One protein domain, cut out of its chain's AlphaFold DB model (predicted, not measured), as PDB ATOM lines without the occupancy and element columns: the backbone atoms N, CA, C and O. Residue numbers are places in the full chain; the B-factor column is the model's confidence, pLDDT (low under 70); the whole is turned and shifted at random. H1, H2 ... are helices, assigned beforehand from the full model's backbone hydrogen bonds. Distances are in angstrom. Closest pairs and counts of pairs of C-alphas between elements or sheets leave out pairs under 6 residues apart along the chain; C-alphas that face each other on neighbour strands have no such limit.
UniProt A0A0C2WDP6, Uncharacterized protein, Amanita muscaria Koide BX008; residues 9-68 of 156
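What this domain is: This is residues 9 to 68 of the 156 residues of an uncharacterized protein of Amanita muscaria Koide BX008 (UniProt A0A0C2WDP6). Three short helices make a small, loosely packed triangle: H2, the longest by residues, stands crosswise to H1 and H3, which point nearly the same way, and residues 9 to 24 stick out from this body as a long arm without a named element. H2 makes a corner with H1 and packs on H3, and its far end, residues 42 to 45, sticks out before the chain folds back toward H3. The printed part has 60 residues with three named helices, in the order H1, H2, H3, and no named strand; the class is all helix, though the helices hold under half of the printed residues, 28 of 60. The whole is loose, with a radius of gyration of the C-alphas of 13.3 A, and only just elongated, spanning 39 by 26 by 17 A.

Where its parts are: H2 runs from Leu 36 to Asn 45, 14.2 A from first to last C-alpha; C-alpha 36 is at (110.017, 11.730, -37.690). H1, before it, covers residues 25 to 33, 12.0 A long, and begins with C-alpha 25 at (100.879, 21.686, -44.124). H3 covers residues 56 to 64, 12.3 A long, and ends with C-alpha 64 at (112.517, 10.998, -24.691).

How they stand to each other: H2 and H3 touch, with the C-alphas of Val 40 and Val 59 the closest at 6.8 A. Their lines are about perpendicular, at 77 degrees. H1 and H2 are close but not clearly touching; their closest C-alphas, those of Leu 31 and Trp 39, are 6.5 A apart. Their lines are about perpendicular, at 85 degrees. H1 and H3 are also close but not clearly touching, the closest C-alphas being those of Tyr 32 and Phe 58 at 6.7 A. These two run the same way at a shallow tilt of 23 degrees. In H1, H2 and H3 every O i to N i+4 pair is within hydrogen-bond range.

The domain as a whole: The C-alphas farthest apart are those of Ser 19 and Asp 68, at 40.8 A. Residues 9 to 24 stand free, and so do residues 42 to 47, of which 42 to 45 belong to H2. Without these stretches the body has 38 residues, spans 29 by 17 by 17 A and has a radius of gyration of 9.6 A. The link from H1 to H2 is tight, with 2 residues, and that from H2 to H3 is short, with 10. The printed part has no cut. The mean pLDDT of the printed part is 78.3; residues 9 to 24 and 66 to 68 are under 70, where the model's confidence is low.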
ATOM      1  N   SER A   9     113.344  34.110 -38.720       51.25
ATOM      2  CA  SER A   9     114.571  33.589 -39.331       51.25
ATOM      3  C   SER A   9     115.782  34.383 -38.829       51.25
ATOM      4  O   SER A   9     115.648  35.523 -38.376       51.25
ATOM      5  N   LYS A  10     116.979  33.784 -38.879       50.59
ATOM      6  CA  LYS A  10     118.232  34.537 -38.715       50.59
ATOM      7  C   LYS A  10     118.326  35.566 -39.847       50.59
ATOM      8  O   LYS A  10     118.038  35.232 -40.993       50.59
ATOM      9  N   SER A  11     118.748  36.793 -39.534       57.91
ATOM     10  CA  SER A  11     118.749  37.935 -40.465       57.91
ATOM     11  C   SER A  11     119.699  37.793 -41.663       57.91
ATOM     12  O   SER A  11     119.732  38.675 -42.511       57.91
ATOM     13  N   SER A  12     120.486  36.718 -41.727       60.16
ATOM     14  CA  SER A  12     121.493  36.457 -42.759       60.16
ATOM     15  C   SER A  12     120.977  35.691 -43.980       60.16
ATOM     16  O   SER A  12     121.763  35.424 -44.882       60.16
ATOM     17  N   HIS A  13     119.708  35.279 -44.009       52.84
ATOM     18  CA  HIS A  13     119.164  34.474 -45.106       52.84
ATOM     19  C   HIS A  13     118.059  35.230 -45.839       52.84
ATOM     20  O   HIS A  13     117.066  35.624 -45.227       52.84
ATOM     21  N   GLU A  14     118.220  35.402 -47.153       52.50
ATOM     22  CA  GLU A  14     117.143  35.876 -48.020       52.50
ATOM     23  C   GLU A  14     116.013  34.839 -48.031       52.50
ATOM     24  O   GLU A  14     116.218  33.668 -48.354       52.50
ATOM     25  N   VAL A  15     114.813  35.258 -47.625       57.00
ATOM     26  CA  VAL A  15     113.635  34.387 -47.562       57.00
ATOM     27  C   VAL A  15     112.711  34.725 -48.727       57.00
ATOM     28  O   VAL A  15     112.230  35.850 -48.838       57.00
ATOM     29  N   ALA A  16     112.431  33.737 -49.578       56.94
ATOM     30  CA  ALA A  16     111.445  33.868 -50.645       56.94
ATOM     31  C   ALA A  16     110.020  34.007 -50.073       56.94
ATOM     32  O   ALA A  16     109.625  33.293 -49.146       56.94
ATOM     33  N   ASN A  17     109.226  34.920 -50.641       52.78
ATOM     34  CA  ASN A  17     107.828  35.115 -50.260       52.78
ATOM     35  C   ASN A  17     106.939  34.061 -50.938       52.78
ATOM     36  O   ASN A  17     106.858  34.005 -52.162       52.78
ATOM     37  N   PHE A  18     106.235  33.250 -50.146       57.31
ATOM     38  CA  PHE A  18     105.299  32.244 -50.656       57.31
ATOM     39  C   PHE A  18     103.859  32.776 -50.709       57.31
ATOM     40  O   PHE A  18     103.423  33.524 -49.828       57.31
ATOM     41  N   SER A  19     103.100  32.345 -51.721       59.69
ATOM     42  CA  SER A  19     101.663  32.624 -51.849       59.69
ATOM     43  C   SER A  19     100.866  32.037 -50.675       59.69
ATOM     44  O   SER A  19     101.235  31.012 -50.097       59.69
ATOM     45  N   THR A  20      99.722  32.639 -50.336       53.81
ATOM     46  CA  THR A  20      98.800  32.129 -49.300       53.81
ATOM     47  C   THR A  20      98.260  30.735 -49.594       53.81
ATOM     48  O   THR A  20      97.879  30.036 -48.651       53.81
ATOM     49  N   ASN A  21      98.272  30.329 -50.866       56.59
ATOM     50  CA  ASN A  21      97.782  29.031 -51.328       56.59
ATOM     51  C   ASN A  21      98.870  27.943 -51.313       56.59
ATOM     52  O   ASN A  21      98.552  26.763 -51.402       56.59
ATOM     53  N   THR A  22     100.145  28.300 -51.131       59.81
ATOM     54  CA  THR A  22     101.230  27.323 -50.976       59.81
ATOM     55  C   THR A  22     101.240  26.826 -49.526       59.81
ATOM     56  O   THR A  22     101.837  27.410 -48.616       59.81
ATOM     57  N   GLY A  23     100.467  25.778 -49.248       60.66
ATOM     58  CA  GLY A  23     100.400  25.145 -47.934       60.66
ATOM     59  C   GLY A  23     101.510  24.116 -47.741       60.66
ATOM     60  O   GLY A  23     101.420  23.022 -48.271       60.66
ATOM     61  N   THR A  24     102.495  24.383 -46.882       68.81
ATOM     62  CA  THR A  24     103.462  23.349 -46.447       68.81
ATOM     63  C   THR A  24     102.865  22.400 -45.398       68.81
ATOM     64  O   THR A  24     103.603  21.719 -44.692       68.81
ATOM     65  N   PHE A  25     101.544  22.422 -45.197       76.12
ATOM     66  CA  PHE A  25     100.879  21.686 -44.124       76.12
ATOM     67  C   PHE A  25     100.996  20.175 -44.329       76.12
ATOM     68  O   PHE A  25     101.442  19.488 -43.416       76.12
ATOM     69  N   ASN A  26     100.682  19.689 -45.534       79.44
ATOM     70  CA  ASN A  26     100.772  18.266 -45.866       79.44
ATOM     71  C   ASN A  26     102.211  17.761 -45.753       79.44
ATOM     72  O   ASN A  26     102.442  16.745 -45.112       79.44
ATOM     73  N   LEU A  27     103.178  18.534 -46.260       80.25
ATOM     74  CA  LEU A  27     104.594  18.200 -46.130       80.25
ATOM     75  C   LEU A  27     105.027  18.125 -44.659       80.25
ATOM     76  O   LEU A  27     105.644  17.155 -44.247       80.25
ATOM     77  N   ARG A  28     104.673  19.120 -43.836       81.88
ATOM     78  CA  ARG A  28     105.003  19.088 -42.402       81.88
ATOM     79  C   ARG A  28     104.358  17.898 -41.707       81.88
ATOM     80  O   ARG A  28     105.020  17.295 -40.876       81.88
ATOM     81  N   LYS A  29     103.101  17.587 -42.040       85.69
ATOM     82  CA  LYS A  29     102.392  16.418 -41.515       85.69
ATOM     83  C   LYS A  29     103.155  15.142 -41.835       85.69
ATOM     84  O   LYS A  29     103.565  14.479 -40.898       85.69
ATOM     85  N   HIS A  30     103.440  14.914 -43.111       85.19
ATOM     86  CA  HIS A  30     104.224  13.781 -43.592       85.19
ATOM     87  C   HIS A  30     105.575  13.642 -42.868       85.19
ATOM     88  O   HIS A  30     105.939  12.561 -42.421       85.19
ATOM     89  N   LEU A  31     106.288  14.752 -42.641       88.81
ATOM     90  CA  LEU A  31     107.563  14.723 -41.919       88.81
ATOM     91  C   LEU A  31     107.437  14.214 -40.477       88.81
ATOM     92  O   LEU A  31     108.283  13.437 -40.049       88.81
ATOM     93  N   TYR A  32     106.414  14.627 -39.718       89.12
ATOM     94  CA  TYR A  32     106.253  14.160 -38.332       89.12
ATOM     95  C   TYR A  32     105.425  12.879 -38.187       89.12
ATOM     96  O   TYR A  32     105.413  12.314 -37.095       89.12
ATOM     97  N   THR A  33     104.733  12.427 -39.236       87.94
ATOM     98  CA  THR A  33     104.002  11.151 -39.237       87.94
ATOM     99  C   THR A  33     104.835   9.999 -39.776       87.94
ATOM    100  O   THR A  33     104.791   8.923 -39.189       87.94
ATOM    101  N   ASP A  34     105.617  10.228 -40.831       87.69
ATOM    102  CA  ASP A  34     106.235   9.154 -41.618       87.69
ATOM    103  C   ASP A  34     107.774   9.180 -41.561       87.69
ATOM    104  O   ASP A  34     108.416   8.140 -41.666       87.69
ATOM    105  N   HIS A  35     108.381  10.350 -41.321       89.69
ATOM    106  CA  HIS A  35     109.844  10.532 -41.341       89.69
ATOM    107  C   HIS A  35     110.399  11.205 -40.075       89.69
ATOM    108  O   HIS A  35     111.413  11.908 -40.123       89.69
ATOM    109  N   LEU A  36     109.744  10.991 -38.927       90.56
ATOM    110  CA  LEU A  36     110.017  11.730 -37.690       90.56
ATOM    111  C   LEU A  36     111.488  11.636 -37.257       90.56
ATOM    112  O   LEU A  36     112.088  12.662 -36.941       90.56
ATOM    113  N   ALA A  37     112.074  10.436 -37.292       88.88
ATOM    114  CA  ALA A  37     113.448  10.210 -36.850       88.88
ATOM    115  C   ALA A  37     114.469  10.976 -37.704       88.88
ATOM    116  O   ALA A  37     115.247  11.773 -37.185       88.88
ATOM    117  N   GLN A  38     114.427  10.796 -39.028       88.50
ATOM    118  CA  GLN A  38     115.338  11.474 -39.953       88.50
ATOM    119  C   GLN A  38     115.180  12.996 -39.881       88.50
ATOM    120  O   GLN A  38     116.173  13.730 -39.885       88.50
ATOM    121  N   TRP A  39     113.938  13.476 -39.788       92.75
ATOM    122  CA  TRP A  39     113.640  14.899 -39.722       92.75
ATOM    123  C   TRP A  39     114.161  15.546 -38.434       92.75
ATOM    124  O   TRP A  39     114.861  16.558 -38.508       92.75
ATOM    125  N   VAL A  40     113.882  14.954 -37.265       92.44
ATOM    126  CA  VAL A  40     114.345  15.481 -35.970       92.44
ATOM    127  C   VAL A  40     115.868  15.449 -35.880       92.44
ATOM    128  O   VAL A  40     116.463  16.485 -35.588       92.44
ATOM    129  N   THR A  41     116.503  14.325 -36.222       90.31
ATOM    130  CA  THR A  41     117.969  14.184 -36.204       90.31
ATOM    131  C   THR A  41     118.648  15.212 -37.110       90.31
ATOM    132  O   THR A  41     119.618  15.854 -36.711       90.31
ATOM    133  N   SER A  42     118.115  15.439 -38.313       87.06
ATOM    134  CA  SER A  42     118.662  16.442 -39.238       87.06
ATOM    135  C   SER A  42     118.530  17.863 -38.689       87.06
ATOM    136  O   SER A  42     119.473  18.651 -38.772       87.06
ATOM    137  N   CYS A  43     117.379  18.205 -38.100       90.44
ATOM    138  CA  CYS A  43     117.183  19.500 -37.453       90.44
ATOM    139  C   CYS A  43     118.136  19.701 -36.267       90.44
ATOM    140  O   CYS A  43     118.709  20.784 -36.139       90.44
ATOM    141  N   ASP A  44     118.351  18.671 -35.449       89.81
ATOM    142  CA  ASP A  44     119.246  18.723 -34.290       89.81
ATOM    143  C   ASP A  44     120.709  18.914 -34.725       89.81
ATOM    144  O   ASP A  44     121.385  19.820 -34.229       89.81
ATOM    145  N   ASN A  45     121.161  18.174 -35.743       87.38
ATOM    146  CA  ASN A  45     122.497  18.319 -36.333       87.38
ATOM    147  C   ASN A  45     122.742  19.727 -36.897       87.38
ATOM    148  O   ASN A  45     123.815  20.308 -36.719       87.38
ATOM    149  N   LEU A  46     121.730  20.308 -37.546       88.56
ATOM    150  CA  LEU A  46     121.793  21.654 -38.120       88.56
ATOM    151  C   LEU A  46     121.504  22.767 -37.101       88.56
ATOM    152  O   LEU A  46     121.556  23.949 -37.452       88.56
ATOM    153  N   LYS A  47     121.211  22.419 -35.842       89.25
ATOM    154  CA  LYS A  47     120.825  23.356 -34.773       89.25
ATOM    155  C   LYS A  47     119.610  24.214 -35.157       89.25
ATOM    156  O   LYS A  47     119.552  25.408 -34.844       89.25
ATOM    157  N   ILE A  48     118.648  23.617 -35.860       87.12
ATOM    158  CA  ILE A  48     117.382  24.239 -36.261       87.12
ATOM    159  C   ILE A  48     116.298  23.829 -35.268       87.12
ATOM    160  O   ILE A  48     115.947  22.660 -35.145       87.12
ATOM    161  N   GLU A  49     115.719  24.809 -34.580       89.94
ATOM    162  CA  GLU A  49     114.642  24.552 -33.629       89.94
ATOM    163  C   GLU A  49     113.312  24.245 -34.342       89.94
ATOM    164  O   GLU A  49     112.780  25.059 -35.105       89.94
ATOM    165  N   ILE A  50     112.728  23.078 -34.052       89.75
ATOM    166  CA  ILE A  50     111.395  22.704 -34.536       89.75
ATOM    167  C   ILE A  50     110.332  23.395 -33.672       89.75
ATOM    168  O   ILE A  50     110.040  22.973 -32.557       89.75
ATOM    169  N   THR A  51     109.698  24.439 -34.213       89.75
ATOM    170  CA  THR A  51     108.688  25.253 -33.499       89.75
ATOM    171  C   THR A  51     107.238  24.970 -33.920       89.75
ATOM    172  O   THR A  51     106.294  25.582 -33.410       89.75
ATOM    173  N   ALA A  52     107.018  24.046 -34.861       85.75
ATOM    174  CA  ALA A  52     105.688  23.740 -35.381       85.75
ATOM    175  C   ALA A  52     104.804  23.079 -34.306       85.75
ATOM    176  O   ALA A  52     105.017  21.924 -33.950       85.75
ATOM    177  N   LYS A  53     103.762  23.788 -33.840       88.62
ATOM    178  CA  LYS A  53     102.874  23.338 -32.748       88.62
ATOM    179  C   LYS A  53     102.327  21.918 -32.928       88.62
ATOM    180  O   LYS A  53     102.281  21.172 -31.960       88.62
ATOM    181  N   ALA A  54     101.947  21.550 -34.153       88.06
ATOM    182  CA  ALA A  54     101.410  20.224 -34.452       88.06
ATOM    183  C   ALA A  54     102.450  19.098 -34.314       88.06
ATOM    184  O   ALA A  54     102.086  17.974 -33.999       88.06
ATOM    185  N   ALA A  55     103.734  19.403 -34.522       89.75
ATOM    186  CA  ALA A  55     104.825  18.432 -34.477       89.75
ATOM    187  C   ALA A  55     105.420  18.262 -33.068       89.75
ATOM    188  O   ALA A  55     105.976  17.213 -32.761       89.75
ATOM    189  N   LEU A  56     105.304  19.277 -32.201       91.81
ATOM    190  CA  LEU A  56     105.932  19.280 -30.871       91.81
ATOM    191  C   LEU A  56     105.635  18.037 -30.011       91.81
ATOM    192  O   LEU A  56     106.574  17.560 -29.374       91.81
ATOM    193  N   PRO A  57     104.401  17.489 -29.962       92.50
ATOM    194  CA  PRO A  57     104.136  16.273 -29.191       92.50
ATOM    195  C   PRO A  57     104.959  15.074 -29.682       92.50
ATOM    196  O   PRO A  57     105.543  14.364 -28.868       92.50
ATOM    197  N   PHE A  58     105.063  14.899 -31.001       91.25
ATOM    198  CA  PHE A  58     105.811  13.812 -31.639       91.25
ATOM    199  C   PHE A  58     107.313  13.948 -31.386       91.25
ATOM    200  O   PHE A  58     107.954  13.005 -30.936       91.25
ATOM    201  N   VAL A  59     107.860  15.152 -31.586       91.38
ATOM    202  CA  VAL A  59     109.289  15.435 -31.377       91.38
ATOM    203  C   VAL A  59     109.695  15.234 -29.917       91.38
ATOM    204  O   VAL A  59     110.753  14.675 -29.644       91.38
ATOM    205  N   ARG A  60     108.867  15.676 -28.960       91.94
ATOM    206  CA  ARG A  60     109.145  15.482 -27.528       91.94
ATOM    207  C   ARG A  60     109.168  14.009 -27.156       91.94
ATOM    208  O   ARG A  60     110.079  13.607 -26.447       91.94
ATOM    209  N   LYS A  61     108.191  13.239 -27.646       90.56
ATOM    210  CA  LYS A  61     108.139  11.795 -27.422       90.56
ATOM    211  C   LYS A  61     109.386  11.115 -27.997       90.56
ATOM    212  O   LYS A  61     110.085  10.437 -27.263       90.56
ATOM    213  N   PHE A  62     109.716  11.403 -29.256       89.25
ATOM    214  CA  PHE A  62     110.889  10.850 -29.935       89.25
ATOM    215  C   PHE A  62     112.207  11.152 -29.202       89.25
ATOM    216  O   PHE A  62     113.035  10.272 -29.035       89.25
ATOM    217  N   ARG A  63     112.395  12.378 -28.697       89.31
ATOM    218  CA  ARG A  63     113.609  12.753 -27.942       89.31
ATOM    219  C   ARG A  63     113.684  12.167 -26.527       89.31
ATOM    220  O   ARG A  63     114.731  12.262 -25.896       89.31
ATOM    221  N   GLN A  64     112.571  11.668 -25.993       86.00
ATOM    222  CA  GLN A  64     112.517  10.998 -24.691       86.00
ATOM    223  C   GLN A  64     112.725   9.488 -24.812       86.00
ATOM    224  O   GLN A  64     113.073   8.850 -23.821       86.00
ATOM    225  N   GLU A  65     112.497   8.921 -25.996       77.56
ATOM    226  CA  GLU A  65     112.792   7.523 -26.277       77.56
ATOM    227  C   GLU A  65     114.321   7.335 -26.298       77.56
ATOM    228  O   GLU A  65     115.036   8.176 -26.854       77.56
ATOM    229  N   PRO A  66     114.853   6.285 -25.644       64.62
ATOM    230  CA  PRO A  66     116.261   5.958 -25.773       64.62
ATOM    231  C   PRO A  66     116.546   5.738 -27.255       64.62
ATOM    232  O   PRO A  66     115.876   4.951 -27.921       64.62
ATOM    233  N   VAL A  67     117.509   6.489 -27.783       61.81
ATOM    234  CA  VAL A  67     118.001   6.251 -29.133       61.81
ATOM    235  C   VAL A  67     118.673   4.891 -29.084       61.81
ATOM    236  O   VAL A  67     119.702   4.759 -28.422       61.81
ATOM    237  N   ASP A  68     118.097   3.898 -29.762       54.59
ATOM    238  CA  ASP A  68     118.810   2.664 -30.061       54.59
ATOM    239  C   ASP A  68     120.075   3.069 -30.813       54.59
ATOM    240  O   ASP A  68     120.051   3.442 -31.989       54.59
TER     241      ASP A  68